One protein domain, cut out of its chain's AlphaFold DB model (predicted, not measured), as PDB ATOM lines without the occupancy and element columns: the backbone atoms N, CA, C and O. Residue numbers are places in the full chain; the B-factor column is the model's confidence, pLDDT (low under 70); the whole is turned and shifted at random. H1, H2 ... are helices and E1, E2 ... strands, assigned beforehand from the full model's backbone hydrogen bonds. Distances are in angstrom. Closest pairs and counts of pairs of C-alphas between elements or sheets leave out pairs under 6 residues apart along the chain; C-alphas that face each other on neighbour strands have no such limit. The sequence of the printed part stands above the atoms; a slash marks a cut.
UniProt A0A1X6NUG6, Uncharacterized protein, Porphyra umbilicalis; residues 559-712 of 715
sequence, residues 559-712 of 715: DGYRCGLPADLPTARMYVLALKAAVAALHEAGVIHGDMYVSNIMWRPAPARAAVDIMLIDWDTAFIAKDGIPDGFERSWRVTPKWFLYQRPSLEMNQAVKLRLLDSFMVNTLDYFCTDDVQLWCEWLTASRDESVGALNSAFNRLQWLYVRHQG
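This is residues 559 to 712 of the 715 residues of an uncharacterized protein of Porphyra umbilicalis (UniProt A0A1X6NUG6). Two long helices, H1 and H4, lie side by side; the strand hairpin E1-E2 packs on H1, and the helical hairpin H5-H6 packs on the last part of H4, with H6 crossing it. H3 folds back on H4 and also packs on H6, and short H2 lies near H3 at the rim. The printed part has 154 residues, with six named helices and two named strands in the order H1 E1 E2 H2 H3 H4 H5 H6, mostly helix. It is compact, with a radius of gyration of the C-alphas of 15.3 A, and spans 38 by 34 by 27 A.

H1, residues 569 to 588, touches the hub H4, residues 655 to 673, at a shallow tilt of 4 degrees, opposite ways; the closest C-alphas, of Val 576 and Asp 671, are 6.1 A apart. E1, residues 601 to 605, and E2, residues 612 to 616, are an antiparallel hairpin, with N 602 and O 615 within hydrogen-bond range at 2.9 A. The closest C-alphas of H1 and E2, of Tyr 575 and Val 612, are 5.5 A apart. H2, residues 633 to 637, is close to but not clearly touching H3, residues 641 to 647; the closest C-alphas, of Trp 637 and Trp 643, are 6.0 A apart. H3 and H4 are a helical hairpin at 35.2 degrees, only just steep. H5, residues 678 to 687, and H6, residues 693 to 710, are another, at a shallow tilt of 27 degrees. H4 touches H6 about perpendicular, at 83 degrees, with the C-alphas of Thr 669 and Gln 704 closest, at 6.0 A. Every O i to N i+4 pair is within hydrogen-bond range in H1, H2, H5 and H6, against 2 of 3 in H3 and 9 of 15 in H4.

H1 begins at C-alpha 569 (88.777, 90.618, 67.256) and is 28.4 A long. H4, 28.1 A, has a kink of 44 degrees near residue 663. H6, 25.6 A, ends at C-alpha 710 (81.589, 75.638, 54.490).

The farthest C-alphas, of Ala 608 and Pro 649, are 45.8 A apart. The printed part has no cut; the links H1 to E1 and E2 to H2 are long. Residues 649 to 654 stand free, and 649 to 652 have pLDDT under 70.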
ATOM      1  N   ASP A 559      77.273  92.242  87.979       85.81
ATOM      2  CA  ASP A 559      78.685  91.838  87.956       85.81
ATOM      3  C   ASP A 559      79.400  92.200  86.630       85.81
ATOM      4  O   ASP A 559      80.541  91.781  86.400       85.81
ATOM      5  N   GLY A 560      78.744  92.960  85.742       90.75
ATOM      6  CA  GLY A 560      79.281  93.409  84.455       90.75
ATOM      7  C   GLY A 560      79.224  92.373  83.329       90.75
ATOM      8  O   GLY A 560      79.787  92.619  82.261       90.75
ATOM      9  N   TYR A 561      78.566  91.227  83.534       93.56
ATOM     10  CA  TYR A 561      78.386  90.229  82.478       93.56
ATOM     11  C   TYR A 561      77.307  90.646  81.470       93.56
ATOM     12  O   TYR A 561      76.250  91.170  81.831       93.56
ATOM     13  N   ARG A 562      77.545  90.328  80.196       91.69
ATOM     14  CA  ARG A 562      76.649  90.580  79.058       91.69
ATOM     15  C   ARG A 562      76.480  89.334  78.187       91.69
ATOM     16  O   ARG A 562      77.351  88.470  78.176       91.69
ATOM     17  N   CYS A 563      75.363  89.259  77.468       89.19
ATOM     18  CA  CYS A 563      75.131  88.282  76.397       89.19
ATOM     19  C   CYS A 563      75.643  88.835  75.051       89.19
ATOM     20  O   CYS A 563      75.939  90.027  74.948       89.19
ATOM     21  N   GLY A 564      75.678  87.989  74.018       89.81
ATOM     22  CA  GLY A 564      76.065  88.381  72.655       89.81
ATOM     23  C   GLY A 564      77.573  88.323  72.402       89.81
ATOM     24  O   GLY A 564      78.342  87.933  73.278       89.81
ATOM     25  N   LEU A 565      78.012  88.664  71.189       92.69
ATOM     26  CA  LEU A 565      79.405  88.484  70.763       92.69
ATOM     27  C   LEU A 565      80.266  89.749  70.970       92.69
ATOM     28  O   LEU A 565      79.774  90.860  70.778       92.69
ATOM     29  N   PRO A 566      81.560  89.612  71.326       94.31
ATOM     30  CA  PRO A 566      82.527  90.711  71.275       94.31
ATOM     31  C   PRO A 566      82.583  91.396  69.900       94.31
ATOM     32  O   PRO A 566      82.659  90.718  68.880       94.31
ATOM     33  N   ALA A 567      82.600  92.731  69.872       93.12
ATOM     34  CA  ALA A 567      82.642  93.519  68.633       93.12
ATOM     35  C   ALA A 567      84.068  93.771  68.092       93.12
ATOM     36  O   ALA A 567      84.228  94.338  67.014       93.12
ATOM     37  N   ASP A 568      85.107  93.367  68.828       94.00
ATOM     38  CA  ASP A 568      86.513  93.479  68.442       94.00
ATOM     39  C   ASP A 568      87.204  92.106  68.434       94.00
ATOM     40  O   ASP A 568      86.929  91.239  69.269       94.00
ATOM     41  N   LEU A 569      88.120  91.906  67.482       94.56
ATOM     42  CA  LEU A 569      88.777  90.618  67.256       94.56
ATOM     43  C   LEU A 569      89.706  90.170  68.409       94.56
ATOM     44  O   LEU A 569      89.685  88.982  68.741       94.56
ATOM     45  N   PRO A 570      90.482  91.049  69.081       94.75
ATOM     46  CA  PRO A 570      91.248  90.660  70.266       94.75
ATOM     47  C   PRO A 570      90.365  90.079  71.381       94.75
ATOM     48  O   PRO A 570      90.679  89.018  71.928       94.75
ATOM     49  N   THR A 571      89.231  90.716  71.684       95.25
ATOM     50  CA  THR A 571      88.292  90.223  72.701       95.25
ATOM     51  C   THR A 571      87.523  88.994  72.226       95.25
ATOM     52  O   THR A 571      87.308  88.086  73.028       95.25
ATOM     53  N   ALA A 572      87.181  88.892  70.937       96.25
ATOM     54  CA  ALA A 572      86.613  87.677  70.346       96.25
ATOM     55  C   ALA A 572      87.533  86.462  70.544       96.25
ATOM     56  O   ALA A 572      87.079  85.425  71.030       96.25
ATOM     57  N   ARG A 573      88.839  86.613  70.291       96.31
ATOM     58  CA  ARG A 573      89.842  85.557  70.517       96.31
ATOM     59  C   ARG A 573      89.907  85.133  71.984       96.31
ATOM     60  O   ARG A 573      89.866  83.939  72.276       96.31
ATOM     61  N   MET A 574      89.942  86.090  72.915       96.88
ATOM     62  CA  MET A 574      89.921  85.791  74.356       96.88
ATOM     63  C   MET A 574      88.622  85.096  74.794       96.88
ATOM     64  O   MET A 574      88.669  84.161  75.591       96.88
ATOM     65  N   TYR A 575      87.475  85.515  74.255       96.69
ATOM     66  CA  TYR A 575      86.167  84.910  74.509       96.69
ATOM     67  C   TYR A 575      86.086  83.466  73.993       96.69
ATOM     68  O   TYR A 575      85.688  82.577  74.742       96.69
ATOM     69  N   VAL A 576      86.531  83.191  72.761       96.94
ATOM     70  CA  VAL A 576      86.551  81.824  72.207       96.94
ATOM     71  C   VAL A 576      87.492  80.913  73.001       96.94
ATOM     72  O   VAL A 576      87.131  79.774  73.294       96.94
ATOM     73  N   LEU A 577      88.667  81.402  73.414       96.44
ATOM     74  CA  LEU A 577      89.589  80.646  74.271       96.44
ATOM     75  C   LEU A 577      88.979  80.332  75.647       96.44
ATOM     76  O   LEU A 577      89.063  79.191  76.108       96.44
ATOM     77  N   ALA A 578      88.319  81.305  76.279       96.56
ATOM     78  CA  ALA A 578      87.601  81.086  77.535       96.56
ATOM     79  C   ALA A 578      86.442  80.085  77.365       96.56
ATOM     80  O   ALA A 578      86.231  79.235  78.229       96.56
ATOM     81  N   LEU A 579      85.726  80.128  76.234       96.38
ATOM     82  CA  LEU A 579      84.611  79.223  75.952       96.38
ATOM     83  C   LEU A 579      85.094  77.790  75.696       96.38
ATOM     84  O   LEU A 579      84.502  76.848  76.220       96.38
ATOM     85  N   LYS A 580      86.208  77.619  74.970       96.50
ATOM     86  CA  LYS A 580      86.903  76.328  74.819       96.50
ATOM     87  C   LYS A 580      87.219  75.707  76.182       96.50
ATOM     88  O   LYS A 580      86.906  74.538  76.398       96.50
ATOM     89  N   ALA A 581      87.772  76.490  77.111       96.31
ATOM     90  CA  ALA A 581      88.071  76.025  78.466       96.31
ATOM     91  C   ALA A 581      86.802  75.681  79.272       96.31
ATOM     92  O   ALA A 581      86.749  74.632  79.913       96.31
ATOM     93  N   ALA A 582      85.758  76.515  79.200       96.44
ATOM     94  CA  ALA A 582      84.485  76.279  79.886       96.44
ATOM     95  C   ALA A 582      83.794  74.981  79.418       96.44
ATOM     96  O   ALA A 582      83.344  74.180  80.239       96.44
ATOM     97  N   VAL A 583      83.751  74.744  78.101       96.19
ATOM     98  CA  VAL A 583      83.156  73.533  77.508       96.19
ATOM     99  C   VAL A 583      84.003  72.288  77.783       96.19
ATOM    100  O   VAL A 583      83.448  71.227  78.058       96.19
ATOM    101  N   ALA A 584      85.333  72.406  77.814       95.62
ATOM    102  CA  ALA A 584      86.195  71.305  78.245       95.62
ATOM    103  C   ALA A 584      85.903  70.882  79.700       95.62
ATOM    104  O   ALA A 584      85.716  69.693  79.958       95.62
ATOM    105  N   ALA A 585      85.773  71.840  80.628       95.88
ATOM    106  CA  ALA A 585      85.479  71.561  82.038       95.88
ATOM    107  C   ALA A 585      84.089  70.921  82.250       95.88
ATOM    108  O   ALA A 585      83.945  69.975  83.026       95.88
ATOM    109  N   LEU A 586      83.068  71.386  81.518       95.94
ATOM    110  CA  LEU A 586      81.744  70.745  81.421       95.94
ATOM    111  C   LEU A 586      81.850  69.260  81.047       95.94
ATOM    112  O   LEU A 586      81.273  68.379  81.693       95.94
ATOM    113  N   HIS A 587      82.604  68.990  79.983       94.88
ATOM    114  CA  HIS A 587      82.734  67.666  79.390       94.88
ATOM    115  C   HIS A 587      83.565  66.720  80.252       94.88
ATOM    116  O   HIS A 587      83.247  65.528  80.308       94.88
ATOM    117  N   GLU A 588      84.571  67.236  80.955       94.75
ATOM    118  CA  GLU A 588      85.337  66.531  81.987       94.75
ATOM    119  C   GLU A 588      84.441  66.117  83.167       94.75
ATOM    120  O   GLU A 588      84.456  64.952  83.569       94.75
ATOM    121  N   ALA A 589      83.548  67.002  83.629       94.19
ATOM    122  CA  ALA A 589      82.518  66.672  84.622       94.19
ATOM    123  C   ALA A 589      81.479  65.637  84.123       94.19
ATOM    124  O   ALA A 589      80.664  65.130  84.905       94.19
ATOM    125  N   GLY A 590      81.502  65.300  82.828       94.69
ATOM    126  CA  GLY A 590      80.573  64.377  82.180       94.69
ATOM    127  C   GLY A 590      79.193  64.980  81.915       94.69
ATOM    128  O   GLY A 590      78.230  64.229  81.756       94.69
ATOM    129  N   VAL A 591      79.084  66.310  81.894       95.94
ATOM    130  CA  VAL A 591      77.839  67.056  81.671       95.94
ATOM    131  C   VAL A 591      77.808  67.600  80.245       95.94
ATOM    132  O   VAL A 591      78.818  68.071  79.730       95.94
ATOM    133  N   ILE A 592      76.634  67.541  79.623       94.56
ATOM    134  CA  ILE A 592      76.317  68.172  78.340       94.56
ATOM    135  C   ILE A 592      75.344  69.315  78.626       94.56
ATOM    136  O   ILE A 592      74.373  69.111  79.364       94.56
ATOM    137  N   HIS A 593      75.588  70.500  78.065       94.00
ATOM    138  CA  HIS A 593      74.672  71.637  78.220       94.00
ATOM    139  C   HIS A 593      73.410  71.439  77.375       94.00
ATOM    140  O   HIS A 593      72.312  71.768  77.811       94.00
ATOM    141  N   GLY A 594      73.554  70.887  76.168       88.56
ATOM    142  CA  GLY A 594      72.444  70.466  75.310       88.56
ATOM    143  C   GLY A 594      71.815  71.613  74.519       88.56
ATOM    144  O   GLY A 594      71.517  71.442  73.336       88.56
ATOM    145  N   ASP A 595      71.678  72.796  75.119       88.06
ATOM    146  CA  ASP A 595      71.198  74.008  74.440       88.06
ATOM    147  C   ASP A 595      72.066  75.245  74.697       88.06
ATOM    148  O   ASP A 595      71.651  76.285  75.208       88.06
ATOM    149  N   MET A 596      73.342  75.094  74.358       86.81
ATOM    150  CA  MET A 596      74.297  76.190  74.346       86.81
ATOM    151  C   MET A 596      74.009  77.104  73.142       86.81
ATOM    152  O   MET A 596      74.024  76.649  72.003       86.81
ATOM    153  N   TYR A 597      73.753  78.385  73.409       86.44
ATOM    154  CA  TYR A 597      73.564  79.480  72.444       86.44
ATOM    155  C   TYR A 597      74.301  80.729  72.942       86.44
ATOM    156  O   TYR A 597      74.624  80.823  74.124       86.44
ATOM    157  N   VAL A 598      74.527  81.726  72.080       88.44
ATOM    158  CA  VAL A 598      75.156  83.008  72.481       88.44
ATOM    159  C   VAL A 598      74.320  83.821  73.480       88.44
ATOM    160  O   VAL A 598      74.867  84.666  74.185       88.44
ATOM    161  N   SER A 599      73.012  83.555  73.595       89.38
ATOM    162  CA  SER A 599      72.185  84.065  74.699       89.38
ATOM    163  C   SER A 599      72.538  83.436  76.049       89.38
ATOM    164  O   SER A 599      72.438  84.102  77.078       89.38
ATOM    165  N   ASN A 600      72.966  82.171  76.032       93.25
ATOM    166  CA  ASN A 600      73.163  81.315  77.203       93.25
ATOM    167  C   ASN A 600      74.630  81.309  77.685       93.25
ATOM    168  O   ASN A 600      74.969  80.684  78.691       93.25
ATOM    169  N   ILE A 601      75.496  82.051  76.987       94.38
ATOM    170  CA  ILE A 601      76.890  82.311  77.345       94.38
ATOM    171  C   ILE A 601      76.997  83.790  77.727       94.38
ATOM    172  O   ILE A 601      77.052  84.669  76.865       94.38
ATOM    173  N   MET A 602      77.026  84.081  79.026       95.00
ATOM    174  CA  MET A 602      77.314  85.427  79.511       95.00
ATOM    175  C   MET A 602      78.822  85.608  79.696       95.00
ATOM    176  O   MET A 602      79.510  84.695  80.148       95.00
ATOM    177  N   TRP A 603      79.352  86.793  79.397       95.31
ATOM    178  CA  TRP A 603      80.784  87.074  79.521       95.31
ATOM    179  C   TRP A 603      81.079  88.508  79.959       95.31
ATOM    180  O   TRP A 603      80.251  89.405  79.798       95.31
ATOM    181  N   ARG A 604      82.288  88.731  80.479       95.00
ATOM    182  CA  ARG A 604      82.850  90.065  80.750       95.00
ATOM    183  C   ARG A 604      84.371  90.079  80.550       95.00
ATOM    184  O   ARG A 604      85.001  89.032  80.702       95.00
ATOM    185  N   PRO A 605      84.994  91.237  80.272       93.44
ATOM    186  CA  PRO A 605      86.434  91.399  80.460       93.44
ATOM    187  C   PRO A 605      86.815  91.110  81.918       93.44
ATOM    188  O   PRO A 605      86.137  91.569  82.840       93.44
ATOM    189  N   ALA A 606      87.886  90.353  82.136       89.69
ATOM    190  CA  ALA A 606      88.359  90.035  83.477       89.69
ATOM    191  C   ALA A 606      89.012  91.283  84.123       89.69
ATOM    192  O   ALA A 606      89.963  91.817  83.552       89.69
ATOM    193  N   PRO A 607      88.584  91.755  85.314       78.56
ATOM    194  CA  PRO A 607      88.999  93.067  85.835       78.56
ATOM    195  C   PRO A 607      90.504  93.273  86.077       78.56
ATOM    196  O   PRO A 607      90.956  94.410  86.156       78.56
ATOM    197  N   ALA A 608      91.272  92.189  86.233       80.31
ATOM    198  CA  ALA A 608      92.680  92.219  86.645       80.31
ATOM    199  C   ALA A 608      93.640  91.488  85.683       80.31
ATOM    200  O   ALA A 608      94.803  91.274  86.021       80.31
ATOM    201  N   ARG A 609      93.174  91.055  84.502       85.00
ATOM    202  CA  ARG A 609      93.988  90.311  83.521       85.00
ATOM    203  C   ARG A 609      93.477  90.530  82.098       85.00
ATOM    204  O   ARG A 609      92.284  90.725  81.898       85.00
ATOM    205  N   ALA A 610      94.357  90.409  81.106       86.00
ATOM    206  CA  ALA A 610      93.976  90.365  79.693       86.00
ATOM    207  C   ALA A 610      93.313  89.012  79.354       86.00
ATOM    208  O   ALA A 610      93.937  88.118  78.789       86.00
ATOM    209  N   ALA A 611      92.067  88.835  79.794       91.69
ATOM    210  CA  ALA A 611      91.246  87.657  79.537       91.69
ATOM    211  C   ALA A 611      89.750  88.007  79.584       91.69
ATOM    212  O   ALA A 611      89.356  89.114  79.960       91.69
ATOM    213  N   VAL A 612      88.916  87.025  79.254       95.12
ATOM    214  CA  VAL A 612      87.459  87.076  79.397       95.12
ATOM    215  C   VAL A 612      87.030  86.047  80.443       95.12
ATOM    216  O   VAL A 612      87.497  84.908  80.418       95.12
ATOM    217  N   ASP A 613      86.147  86.446  81.358       94.88
ATOM    218  CA  ASP A 613      85.445  85.528  82.259       94.88
ATOM    219  C   ASP A 613      84.109  85.130  81.608       94.88
ATOM    220  O   ASP A 613      83.411  85.988  81.058       94.88
ATOM    221  N   ILE A 614      83.734  83.848  81.690       95.38
ATOM    222  CA  ILE A 614      82.476  83.303  81.154       95.38
ATOM    223  C   ILE A 614      81.619  82.731  82.281       95.38
ATOM    224  O   ILE A 614      82.131  82.136  83.227       95.38
ATOM    225  N   MET A 615      80.307  82.891  82.144       95.38
ATOM    226  CA  MET A 615      79.292  82.317  83.011       95.38
ATOM    227  C   MET A 615      78.167  81.731  82.150       95.38
ATOM    228  O   MET A 615      77.523  82.441  81.377       95.38
ATOM    229  N   LEU A 616      77.941  80.430  82.278       95.31
ATOM    230  CA  LEU A 616      76.929  79.686  81.537       95.31
ATOM    231  C   LEU A 616      75.610  79.658  82.318       95.31
ATOM    232  O   LEU A 616      75.585  79.464  83.544       95.31
ATOM    233  N   ILE A 617      74.517  79.886  81.595       92.75
ATOM    234  CA  ILE A 617      73.150  79.994  82.113       92.75
ATOM    235  C   ILE A 617      72.206  79.083  81.317       92.75
ATOM    236  O   ILE A 617      72.566  78.582  80.262       92.75
ATOM    237  N   ASP A 618      70.966  78.943  81.793       89.25
ATOM    238  CA  ASP A 618      69.895  78.194  81.116       89.25
ATOM    239  C   ASP A 618      70.096  76.663  81.049       89.25
ATOM    240  O   ASP A 618      70.123  76.023  80.003       89.25
ATOM    241  N   TRP A 619      70.190  76.060  82.236       89.56
ATOM    242  CA  TRP A 619      70.500  74.641  82.455       89.56
ATOM    243  C   TRP A 619      69.328  73.659  82.264       89.56
ATOM    244  O   TRP A 619      69.450  72.487  82.625       89.56
ATOM    245  N   ASP A 620      68.184  74.089  81.724       85.81
ATOM    246  CA  ASP A 620      66.974  73.248  81.643       85.81
ATOM    247  C   ASP A 620      67.183  72.015  80.752       85.81
ATOM    248  O   ASP A 620      66.620  70.945  81.002       85.81
ATOM    249  N   THR A 621      68.015  72.160  79.720       88.44
ATOM    250  CA  THR A 621      68.372  71.127  78.740       88.44
ATOM    251  C   THR A 621      69.633  70.345  79.105       88.44
ATOM    252  O   THR A 621      70.016  69.440  78.364       88.44
ATOM    253  N   ALA A 622      70.251  70.625  80.254       92.31
ATOM    254  CA  ALA A 622      71.484  69.967  80.654       92.31
ATOM    255  C   ALA A 622      71.246  68.549  81.201       92.31
ATOM    256  O   ALA A 622      70.230  68.255  81.845       92.31
ATOM    257  N   PHE A 623      72.201  67.654  80.951       93.31
ATOM    258  CA  PHE A 623      72.136  66.240  81.332       93.31
ATOM    259  C   PHE A 623      73.534  65.623  81.481       93.31
ATOM    260  O   PHE A 623      74.541  66.217  81.103       93.31
ATOM    261  N   ILE A 624      73.607  64.423  82.062       94.00
ATOM    262  CA  ILE A 624      74.867  63.687  82.234       94.00
ATOM    263  C   ILE A 624      75.060  62.775  81.016       94.00
ATOM    264  O   ILE A 624      74.211  61.934  80.743       94.00
ATOM    265  N   ALA A 625      76.188  62.894  80.312       91.88
ATOM    266  CA  ALA A 625      76.443  62.204  79.040       91.88
ATOM    267  C   ALA A 625      76.299  60.672  79.123       91.88
ATOM    268  O   ALA A 625      75.843  60.034  78.176       91.88
ATOM    269  N   LYS A 626      76.674  60.078  80.265       90.38
ATOM    270  CA  LYS A 626      76.593  58.626  80.504       90.38
ATOM    271  C   LYS A 626      75.153  58.100  80.613       90.38
ATOM    272  O   LYS A 626      74.947  56.906  80.442       90.38
ATOM    273  N   ASP A 627      74.192  58.972  80.928       88.94
ATOM    274  CA  ASP A 627      72.779  58.616  81.107       88.94
ATOM    275  C   ASP A 627      72.022  58.611  79.756       88.94
ATOM    276  O   ASP A 627      70.852  58.241  79.711       88.94
ATOM    277  N   GLY A 628      72.674  59.011  78.652       86.69
ATOM    278  CA  GLY A 628      72.063  59.125  77.322       86.69
ATOM    279  C   GLY A 628      71.314  60.446  77.090       86.69
ATOM    280  O   GLY A 628      71.336  61.347  77.925       86.69
ATOM    281  N   ILE A 629      70.675  60.582  75.922       86.69
ATOM    282  CA  ILE A 629      69.844  61.756  75.594       86.69
ATOM    283  C   ILE A 629      68.499  61.636  76.333       86.69
ATOM    284  O   ILE A 629      67.832  60.616  76.168       86.69
ATOM    285  N   PRO A 630      68.053  62.657  77.094       85.81
ATOM    286  CA  PRO A 630      66.733  62.652  77.720       85.81
ATOM    287  C   PRO A 630      65.576  62.601  76.711       85.81
ATOM    288  O   PRO A 630      65.641  63.204  75.636       85.81
ATOM    289  N   ASP A 631      64.477  61.952  77.098       81.38
ATOM    290  CA  ASP A 631      63.295  61.794  76.248       81.38
ATOM    291  C   ASP A 631      62.795  63.117  75.651       81.38
ATOM    292  O   ASP A 631      62.594  64.123  76.334       81.38
ATOM    293  N   GLY A 632      62.563  63.098  74.337       77.69
ATOM    294  CA  GLY A 632      62.060  64.241  73.573       77.69
ATOM    295  C   GLY A 632      63.124  65.234  73.094       77.69
ATOM    296  O   GLY A 632      62.854  65.937  72.123       77.69
ATOM    297  N   PHE A 633      64.332  65.257  73.668       83.88
ATOM    298  CA  PHE A 633      65.372  66.231  73.284       83.88
ATOM    299  C   PHE A 633      65.904  66.005  71.864       83.88
ATOM    300  O   PHE A 633      66.106  66.958  71.110       83.88
ATOM    301  N   GLU A 634      66.029  64.745  71.447       83.38
ATOM    302  CA  GLU A 634      66.343  64.398  70.059       83.38
ATOM    303  C   GLU A 634      65.339  65.023  69.071       83.38
ATOM    304  O   GLU A 634      65.742  65.557  68.037       83.38
ATOM    305  N   ARG A 635      64.035  65.029  69.388       82.25
ATOM    306  CA  ARG A 635      63.017  65.613  68.498       82.25
ATOM    307  C   ARG A 635      63.187  67.124  68.333       82.25
ATOM    308  O   ARG A 635      63.007  67.605  67.220       82.25
ATOM    309  N   SER A 636      63.569  67.851  69.384       79.69
ATOM    310  CA  SER A 636      63.869  69.288  69.280       79.69
ATOM    311  C   SER A 636      65.183  69.582  68.555       79.69
ATOM    312  O   SER A 636      65.280  70.593  67.869       79.69
ATOM    313  N   TRP A 637      66.195  68.715  68.665       84.56
ATOM    314  CA  TRP A 637      67.489  68.959  68.020       84.56
ATOM    315  C   TRP A 637      67.541  68.531  66.554       84.56
ATOM    316  O   TRP A 637      68.303  69.138  65.810       84.56
ATOM    317  N   ARG A 638      66.707  67.582  66.103       83.25
ATOM    318  CA  ARG A 638      66.661  67.097  64.704       83.25
ATOM    319  C   ARG A 638      66.571  68.186  63.626       83.25
ATOM    320  O   ARG A 638      66.986  67.944  62.501       83.25
ATOM    321  N   VAL A 639      66.059  69.371  63.963       81.62
ATOM    322  CA  VAL A 639      65.923  70.531  63.058       81.62
ATOM    323  C   VAL A 639      67.066  71.558  63.172       81.62
ATOM    324  O   VAL A 639      66.984  72.635  62.589       81.62
ATOM    325  N   THR A 640      68.123  71.263  63.939       85.25
ATOM    326  CA  THR A 640      69.205  72.211  64.272       85.25
ATOM    327  C   THR A 640      70.556  71.814  63.651       85.25
ATOM    328  O   THR A 640      70.854  70.621  63.565       85.25
ATOM    329  N   PRO A 641      71.434  72.773  63.290       87.06
ATOM    330  CA  PRO A 641      72.743  72.492  62.681       87.06
ATOM    331  C   PRO A 641      73.632  71.505  63.458       87.06
ATOM    332  O   PRO A 641      74.257  70.629  62.859       87.06
ATOM    333  N   LYS A 642      73.638  71.586  64.801       84.12
ATOM    334  CA  LYS A 642      74.406  70.686  65.690       84.12
ATOM    335  C   LYS A 642      74.057  69.203  65.503       84.12
ATOM    336  O   LYS A 642      74.889  68.331  65.751       84.12
ATOM    337  N   TRP A 643      72.844  68.909  65.035       84.62
ATOM    338  CA  TRP A 643      72.365  67.546  64.837       84.62
ATOM    339  C   TRP A 643      72.998  66.845  63.634       84.62
ATOM    340  O   TRP A 643      73.267  65.648  63.714       84.62
ATOM    341  N   PHE A 644      73.323  67.582  62.566       79.50
ATOM    342  CA  PHE A 644      74.019  67.027  61.400       79.50
ATOM    343  C   PHE A 644      75.386  66.467  61.796       79.50
ATOM    344  O   PHE A 644      75.703  65.336  61.435       79.50
ATOM    345  N   LEU A 645      76.159  67.205  62.609       77.69
ATOM    346  CA  LEU A 645      77.436  66.718  63.141       77.69
ATOM    347  C   LEU A 645      77.241  65.488  64.040       77.69
ATOM    348  O   LEU A 645      77.974  64.508  63.907       77.69
ATOM    349  N   TYR A 646      76.244  65.519  64.929       79.12
ATOM    350  CA  TYR A 646      75.951  64.402  65.826       79.12
ATOM    351  C   TYR A 646      75.518  63.128  65.074       79.12
ATOM    352  O   TYR A 646      75.928  62.035  65.458       79.12
ATOM    353  N   GLN A 647      74.745  63.220  63.988       78.94
ATOM    354  CA  GLN A 647      74.289  62.038  63.246       78.94
ATOM    355  C   GLN A 647      75.289  61.472  62.228       78.94
ATOM    356  O   GLN A 647      75.012  60.401  61.686       78.94
ATOM    357  N   ARG A 648      76.453  62.102  61.978       72.50
ATOM    358  CA  ARG A 648      77.397  61.616  60.947       72.50
ATOM    359  C   ARG A 648      77.774  60.138  61.177       72.50
ATOM    360  O   ARG A 648      78.312  59.816  62.242       72.50
ATOM    361  N   PRO A 649      77.550  59.241  60.191       57.88
ATOM    362  CA  PRO A 649      77.882  57.819  60.324       57.88
ATOM    363  C   PRO A 649      79.384  57.538  60.451       57.88
ATOM    364  O   PRO A 649      79.771  56.534  61.032       57.88
ATOM    365  N   SER A 650      80.236  58.435  59.945       59.81
ATOM    366  CA  SER A 650      81.695  58.269  59.862       59.81
ATOM    367  C   SER A 650      82.456  58.447  61.185       59.81
ATOM    368  O   SER A 650      83.678  58.574  61.170       59.81
ATOM    369  N   LEU A 651      81.759  58.540  62.320       64.62
ATOM    370  CA  LEU A 651      82.352  58.733  63.643       64.62
ATOM    371  C   LEU A 651      82.140  57.480  64.497       64.62
ATOM    372  O   LEU A 651      81.183  57.400  65.273       64.62
ATOM    373  N   GLU A 652      83.062  56.521  64.372       66.50
ATOM    374  CA  GLU A 652      83.212  55.415  65.324       66.50
ATOM    375  C   GLU A 652      83.711  55.971  66.666       66.50
ATOM    376  O   GLU A 652      84.905  56.127  66.916       66.50
ATOM    377  N   MET A 653      82.767  56.350  67.525       75.88
ATOM    378  CA  MET A 653      83.034  56.963  68.822       75.88
ATOM    379  C   MET A 653      82.115  56.391  69.894       75.88
ATOM    380  O   MET A 653      80.943  56.110  69.648       75.88
ATOM    381  N   ASN A 654      82.629  56.300  71.124       81.31
ATOM    382  CA  ASN A 654      81.802  56.038  72.297       81.31
ATOM    383  C   ASN A 654      80.682  57.093  72.393       81.31
ATOM    384  O   ASN A 654      80.937  58.291  72.262       81.31
ATOM    385  N   GLN A 655      79.455  56.650  72.671       81.56
ATOM    386  CA  GLN A 655      78.267  57.502  72.700       81.56
ATOM    387  C   GLN A 655      78.405  58.723  73.633       81.56
ATOM    388  O   GLN A 655      77.992  59.821  73.264       81.56
ATOM    389  N   ALA A 656      79.048  58.587  74.797       79.88
ATOM    390  CA  ALA A 656      79.275  59.708  75.713       79.88
ATOM    391  C   ALA A 656      80.271  60.745  75.153       79.88
ATOM    392  O   ALA A 656      80.137  61.936  75.429       79.88
ATOM    393  N   VAL A 657      81.239  60.316  74.335       82.62
ATOM    394  CA  VAL A 657      82.152  61.213  73.601       82.62
ATOM    395  C   VAL A 657      81.415  61.877  72.438       82.62
ATOM    396  O   VAL A 657      81.539  63.082  72.242       82.62
ATOM    397  N   LYS A 658      80.579  61.126  71.717       86.12
ATOM    398  CA  LYS A 658      79.757  61.631  70.611       86.12
ATOM    399  C   LYS A 658      78.775  62.723  71.054       86.12
ATOM    400  O   LYS A 658      78.574  63.692  70.331       86.12
ATOM    401  N   LEU A 659      78.221  62.624  72.266       88.06
ATOM    402  CA  LEU A 659      77.333  63.645  72.838       88.06
ATOM    403  C   LEU A 659      78.026  64.989  73.106       88.06
ATOM    404  O   LEU A 659      77.381  66.028  72.985       88.06
ATOM    405  N   ARG A 660      79.337  64.997  73.387       90.38
ATOM    406  CA  ARG A 660      80.124  66.234  73.559       90.38
ATOM    407  C   ARG A 660      80.110  67.112  72.307       90.38
ATOM    408  O   ARG A 660      80.136  68.333  72.421       90.38
ATOM    409  N   LEU A 661      79.969  66.508  71.121       88.25
ATOM    410  CA  LEU A 661      79.879  67.228  69.848       88.25
ATOM    411  C   LEU A 661      78.700  68.211  69.794       88.25
ATOM    412  O   LEU A 661      78.801  69.200  69.075       88.25
ATOM    413  N   LEU A 662      77.622  67.990  70.561       88.12
ATOM    414  CA  LEU A 662      76.473  68.903  70.618       88.12
ATOM    415  C   LEU A 662      76.862  70.290  71.154       88.12
ATOM    416  O   LEU A 662      76.414  71.295  70.604       88.12
ATOM    417  N   ASP A 663      77.728  70.342  72.172       91.62
ATOM    418  CA  ASP A 663      78.254  71.603  72.705       91.62
ATOM    419  C   ASP A 663      79.526  72.030  71.947       91.62
ATOM    420  O   ASP A 663      79.675  73.198  71.603       91.62
ATOM    421  N   SER A 664      80.443  71.109  71.613       91.06
ATOM    422  CA  SER A 664      81.685  71.460  70.897       91.06
ATOM    423  C   SER A 664      81.428  72.049  69.505       91.06
ATOM    424  O   SER A 664      82.200  72.891  69.054       91.06
ATOM    425  N   PHE A 665      80.324  71.682  68.841       91.69
ATOM    426  CA  PHE A 665      79.878  72.307  67.591       91.69
ATOM    427  C   PHE A 665      79.740  73.834  67.710       91.69
ATOM    428  O   PHE A 665      80.126  74.563  66.796       91.69
ATOM    429  N   MET A 666      79.245  74.326  68.851       91.50
ATOM    430  CA  MET A 666      79.113  75.758  69.142       91.50
ATOM    431  C   MET A 666      80.463  76.456  69.151       91.50
ATOM    432  O   MET A 666      80.656  77.487  68.509       91.50
ATOM    433  N   VAL A 667      81.398  75.855  69.883       93.31
ATOM    434  CA  VAL A 667      82.747  76.374  70.078       93.31
ATOM    435  C   VAL A 667      83.500  76.392  68.753       93.31
ATOM    436  O   VAL A 667      84.102  77.403  68.413       93.31
ATOM    437  N   ASN A 668      83.394  75.315  67.971       93.50
ATOM    438  CA  ASN A 668      84.025  75.193  66.659       93.50
ATOM    439  C   ASN A 668      83.431  76.175  65.635       93.50
ATOM    440  O   ASN A 668      84.176  76.739  64.838       93.50
ATOM    441  N   THR A 669      82.115  76.419  65.680       94.75
ATOM    442  CA  THR A 669      81.460  77.450  64.857       94.75
ATOM    443  C   THR A 669      82.045  78.827  65.177       94.75
ATOM    444  O   THR A 669      82.486  79.533  64.276       94.75
ATOM    445  N   LEU A 670      82.094  79.205  66.459       95.00
ATOM    446  CA  LEU A 670      82.622  80.503  66.888       95.00
ATOM    447  C   LEU A 670      84.113  80.662  66.551       95.00
ATOM    448  O   LEU A 670      84.515  81.695  66.028       95.00
ATOM    449  N   ASP A 671      84.920  79.631  66.794       96.19
ATOM    450  CA  ASP A 671      86.350  79.616  66.474       96.19
ATOM    451  C   ASP A 671      86.619  79.804  64.976       96.19
ATOM    452  O   ASP A 671      87.506  80.566  64.600       96.19
ATOM    453  N   TYR A 672      85.803  79.185  64.119       96.50
ATOM    454  CA  TYR A 672      85.909  79.304  62.666       96.50
ATOM    455  C   TYR A 672      85.671  80.737  62.153       96.50
ATOM    456  O   TYR A 672      86.375  81.183  61.249       96.50
ATOM    457  N   PHE A 673      84.725  81.481  62.741       96.50
ATOM    458  CA  PHE A 673      84.480  82.890  62.382       96.50
ATOM    459  C   PHE A 673      85.412  83.886  63.105       96.50
ATOM    460  O   PHE A 673      85.518  85.040  62.694       96.50
ATOM    461  N   CYS A 674      86.123  83.463  64.155       96.25
ATOM    462  CA  CYS A 674      87.011  84.301  64.967       96.25
ATOM    463  C   CYS A 674      88.425  84.446  64.353       96.25
ATOM    464  O   CYS A 674      89.450  84.128  64.967       96.25
ATOM    465  N   THR A 675      88.491  84.946  63.120       94.38
ATOM    466  CA  THR A 675      89.703  84.996  62.285       94.38
ATOM    467  C   THR A 675      89.974  86.401  61.723       94.38
ATOM    468  O   THR A 675      89.112  87.272  61.791       94.38
ATOM    469  N   ASP A 676      91.176  86.628  61.178       93.25
ATOM    470  CA  ASP A 676      91.523  87.861  60.445       93.25
ATOM    471  C   ASP A 676      90.945  87.874  59.007       93.25
ATOM    472  O   ASP A 676      91.079  88.871  58.296       93.25
ATOM    473  N   ASP A 677      90.309  86.782  58.548       96.12
ATOM    474  CA  ASP A 677      89.608  86.753  57.256       96.12
ATOM    475  C   ASP A 677      88.431  87.739  57.242       96.12
ATOM    476  O   ASP A 677      87.518  87.667  58.068       96.12
ATOM    477  N   VAL A 678      88.436  88.647  56.264       93.25
ATOM    478  CA  VAL A 678      87.482  89.759  56.186       93.25
ATOM    479  C   VAL A 678      86.040  89.279  56.014       93.25
ATOM    480  O   VAL A 678      85.138  89.890  56.584       93.25
ATOM    481  N   GLN A 679      85.790  88.209  55.253       93.81
ATOM    482  CA  GLN A 679      84.427  87.729  55.007       93.81
ATOM    483  C   GLN A 679      83.862  87.049  56.256       93.81
ATOM    484  O   GLN A 679      82.760  87.381  56.697       93.81
ATOM    485  N   LEU A 680      84.642  86.155  56.866       95.12
ATOM    486  CA  LEU A 680      84.249  85.449  58.085       95.12
ATOM    487  C   LEU A 680      84.097  86.415  59.273       95.12
ATOM    488  O   LEU A 680      83.122  86.325  60.022       95.12
ATOM    489  N   TRP A 681      84.984  87.403  59.396       95.62
ATOM    490  CA  TRP A 681      84.874  88.433  60.427       95.62
ATOM    491  C   TRP A 681      83.680  89.379  60.205       95.62
ATOM    492  O   TRP A 681      83.048  89.801  61.170       95.62
ATOM    493  N   CYS A 682      83.292  89.675  58.957       93.88
ATOM    494  CA  CYS A 682      82.072  90.449  58.683       93.88
ATOM    495  C   CYS A 682      80.793  89.715  59.118       93.88
ATOM    496  O   CYS A 682      79.855  90.354  59.602       93.88
ATOM    497  N   GLU A 683      80.750  88.388  58.997       94.19
ATOM    498  CA  GLU A 683      79.644  87.572  59.512       94.19
ATOM    499  C   GLU A 683      79.586  87.605  61.050       94.19
ATOM    500  O   GLU A 683      78.517  87.842  61.622       94.19
ATOM    501  N   TRP A 684      80.736  87.502  61.728       94.94
ATOM    502  CA  TRP A 684      80.830  87.698  63.182       94.94
ATOM    503  C   TRP A 684      80.355  89.094  63.616       94.94
ATOM    504  O   TRP A 684      79.499  89.214  64.493       94.94
ATOM    505  N   LEU A 685      80.866  90.154  62.980       93.56
ATOM    506  CA  LEU A 685      80.493  91.546  63.265       93.56
ATOM    507  C   LEU A 685      79.015  91.845  62.990       93.56
ATOM    508  O   LEU A 685      78.464  92.782  63.563       93.56
ATOM    509  N   THR A 686      78.379  91.094  62.092       89.75
ATOM    510  CA  THR A 686      76.937  91.203  61.854       89.75
ATOM    511  C   THR A 686      76.179  90.631  63.051       89.75
ATOM    512  O   THR A 686      75.366  91.336  63.642       89.75
ATOM    513  N   ALA A 687      76.524  89.414  63.484       89.69
ATOM    514  CA  ALA A 687      75.913  88.762  64.646       89.69
ATOM    515  C   ALA A 687      76.242  89.433  66.000       89.69
ATOM    516  O   ALA A 687      75.546  89.204  66.989       89.69
ATOM    517  N   SER A 688      77.285  90.269  66.080       90.56
ATOM    518  CA  SER A 688      77.624  91.022  67.298       90.56
ATOM    519  C   SER A 688      76.774  92.282  67.516       90.56
ATOM    520  O   SER A 688      76.922  92.926  68.553       90.56
ATOM    521  N   ARG A 689      75.937  92.684  66.547       85.50
ATOM    522  CA  ARG A 689      75.128  93.922  66.603       85.50
ATOM    523  C   ARG A 689      73.712  93.724  67.144       85.50
ATOM    524  O   ARG A 689      73.021  94.710  67.373       85.50
ATOM    525  N   ASP A 690      73.271  92.484  67.319       74.62
ATOM    526  CA  ASP A 690      71.894  92.181  67.705       74.62
ATOM    527  C   ASP A 690      71.645  92.404  69.206       74.62
ATOM    528  O   ASP A 690      72.296  91.810  70.064       74.62
ATOM    529  N   GLU A 691      70.658  93.240  69.536       72.19
ATOM    530  CA  GLU A 691      70.387  93.651  70.924       72.19
ATOM    531  C   GLU A 691      69.358  92.765  71.655       72.19
ATOM    532  O   GLU A 691      69.276  92.783  72.885       72.19
ATOM    533  N   SER A 692      68.568  91.968  70.924       84.44
ATOM    534  CA  SER A 692      67.550  91.079  71.507       84.44
ATOM    535  C   SER A 692      67.973  89.609  71.478       84.44
ATOM    536  O   SER A 692      68.613  89.154  70.533       84.44
ATOM    537  N   VAL A 693      67.547  88.830  72.480       82.88
ATOM    538  CA  VAL A 693      67.828  87.381  72.576       82.88
ATOM    539  C   VAL A 693      67.368  86.612  71.330       82.88
ATOM    540  O   VAL A 693      68.074  85.726  70.857       82.88
ATOM    541  N   GLY A 694      66.206  86.969  70.770       84.69
ATOM    542  CA  GLY A 694      65.682  86.336  69.558       84.69
ATOM    543  C   GLY A 694      66.518  86.645  68.312       84.69
ATOM    544  O   GLY A 694      66.778  85.743  67.515       84.69
ATOM    545  N   ALA A 695      66.979  87.891  68.167       86.31
ATOM    546  CA  ALA A 695      67.851  88.295  67.066       86.31
ATOM    547  C   ALA A 695      69.236  87.636  67.185       86.31
ATOM    548  O   ALA A 695      69.650  86.946  66.256       86.31
ATOM    549  N   LEU A 696      69.864  87.707  68.367       84.81
ATOM    550  CA  LEU A 696      71.135  87.044  68.685       84.81
ATOM    551  C   LEU A 696      71.122  85.552  68.331       84.81
ATOM    552  O   LEU A 696      72.026  85.061  67.655       84.81
ATOM    553  N   ASN A 697      70.084  84.822  68.748       87.62
ATOM    554  CA  ASN A 697      69.994  83.388  68.472       87.62
ATOM    555  C   ASN A 697      69.699  83.096  66.990       87.62
ATOM    556  O   ASN A 697      70.159  82.081  66.472       87.62
ATOM    557  N   SER A 698      69.007  83.994  66.283       88.81
ATOM    558  CA  SER A 698      68.745  83.867  64.841       88.81
ATOM    559  C   SER A 698      69.997  84.126  63.997       88.81
ATOM    560  O   SER A 698      70.325  83.322  63.121       88.81
ATOM    561  N   ALA A 699      70.745  85.194  64.289       88.12
ATOM    562  CA  ALA A 699      72.025  85.483  63.645       88.12
ATOM    563  C   ALA A 699      73.071  84.406  63.961       88.12
ATOM    564  O   ALA A 699      73.805  83.965  63.076       88.12
ATOM    565  N   PHE A 700      73.084  83.890  65.190       89.00
ATOM    566  CA  PHE A 700      73.973  82.793  65.540       89.00
ATOM    567  C   PHE A 700      73.597  81.463  64.852       89.00
ATOM    568  O   PHE A 700      74.478  80.766  64.350       89.00
ATOM    569  N   ASN A 701      72.308  81.130  64.730       90.00
ATOM    570  CA  ASN A 701      71.850  79.989  63.925       90.00
ATOM    571  C   ASN A 701      72.280  80.132  62.447       90.00
ATOM    572  O   ASN A 701      72.695  79.159  61.817       90.00
ATOM    573  N   ARG A 702      72.286  81.356  61.897       91.19
ATOM    574  CA  ARG A 702      72.849  81.630  60.561       91.19
ATOM    575  C   ARG A 702      74.352  81.323  60.489       91.19
ATOM    576  O   ARG A 702      74.766  80.680  59.524       91.19
ATOM    577  N   LEU A 703      75.153  81.698  61.493       93.50
ATOM    578  CA  LEU A 703      76.577  81.317  61.562       93.50
ATOM    579  C   LEU A 703      76.756  79.791  61.584       93.50
ATOM    580  O   LEU A 703      77.571  79.258  60.834       93.50
ATOM    581  N   GLN A 704      75.962  79.070  62.381       92.88
ATOM    582  CA  GLN A 704      76.002  77.604  62.427       92.88
ATOM    583  C   GLN A 704      75.715  76.962  61.058       92.88
ATOM    584  O   GLN A 704      76.427  76.047  60.647       92.88
ATOM    585  N   TRP A 705      74.695  77.438  60.332       91.94
ATOM    586  CA  TRP A 705      74.374  76.945  58.986       91.94
ATOM    587  C   TRP A 705      75.459  77.268  57.955       91.94
ATOM    588  O   TRP A 705      75.775  76.422  57.116       91.94
ATOM    589  N   LEU A 706      76.056  78.462  58.020       93.50
ATOM    590  CA  LEU A 706      77.199  78.827  57.179       93.50
ATOM    591  C   LEU A 706      78.401  77.917  57.461       93.50
ATOM    592  O   LEU A 706      78.981  77.383  56.520       93.50
ATOM    593  N   TYR A 707      78.719  77.652  58.732       93.38
ATOM    594  CA  TYR A 707      79.771  76.710  59.121       93.38
ATOM    595  C   TYR A 707      79.510  75.298  58.570       93.38
ATOM    596  O   TYR A 707      80.367  74.747  57.884       93.38
ATOM    597  N   VAL A 708      78.306  74.744  58.765       90.62
ATOM    598  CA  VAL A 708      77.897  73.434  58.211       90.62
ATOM    599  C   VAL A 708      78.067  73.375  56.687       90.62
ATOM    600  O   VAL A 708      78.581  72.381  56.170       90.62
ATOM    601  N   ARG A 709      77.702  74.443  55.964       89.81
ATOM    602  CA  ARG A 709      77.893  74.540  54.508       89.81
ATOM    603  C   ARG A 709      79.371  74.622  54.119       89.81
ATOM    604  O   ARG A 709      79.795  73.908  53.219       89.81
ATOM    605  N   HIS A 710      80.161  75.462  54.787       91.69
ATOM    606  CA  HIS A 710      81.589  75.638  54.490       91.69
ATOM    607  C   HIS A 710      82.398  74.363  54.765       91.69
ATOM    608  O   HIS A 710      83.407  74.117  54.111       91.69
ATOM    609  N   GLN A 711      81.945  73.539  55.712       87.94
ATOM    610  CA  GLN A 711      82.533  72.237  56.018       87.94
ATOM    611  C   GLN A 711      82.013  71.092  55.120       87.94
ATOM    612  O   GLN A 711      82.490  69.964  55.248       87.94
ATOM    613  N   GLY A 712      81.040  71.352  54.234       85.19
ATOM    614  CA  GLY A 712      80.436  70.341  53.358       85.19
ATOM    615  C   GLY A 712      79.661  69.258  54.118       85.19
ATOM    616  O   GLY A 712      79.815  68.074  53.826       85.19
TER     617      GLY A 712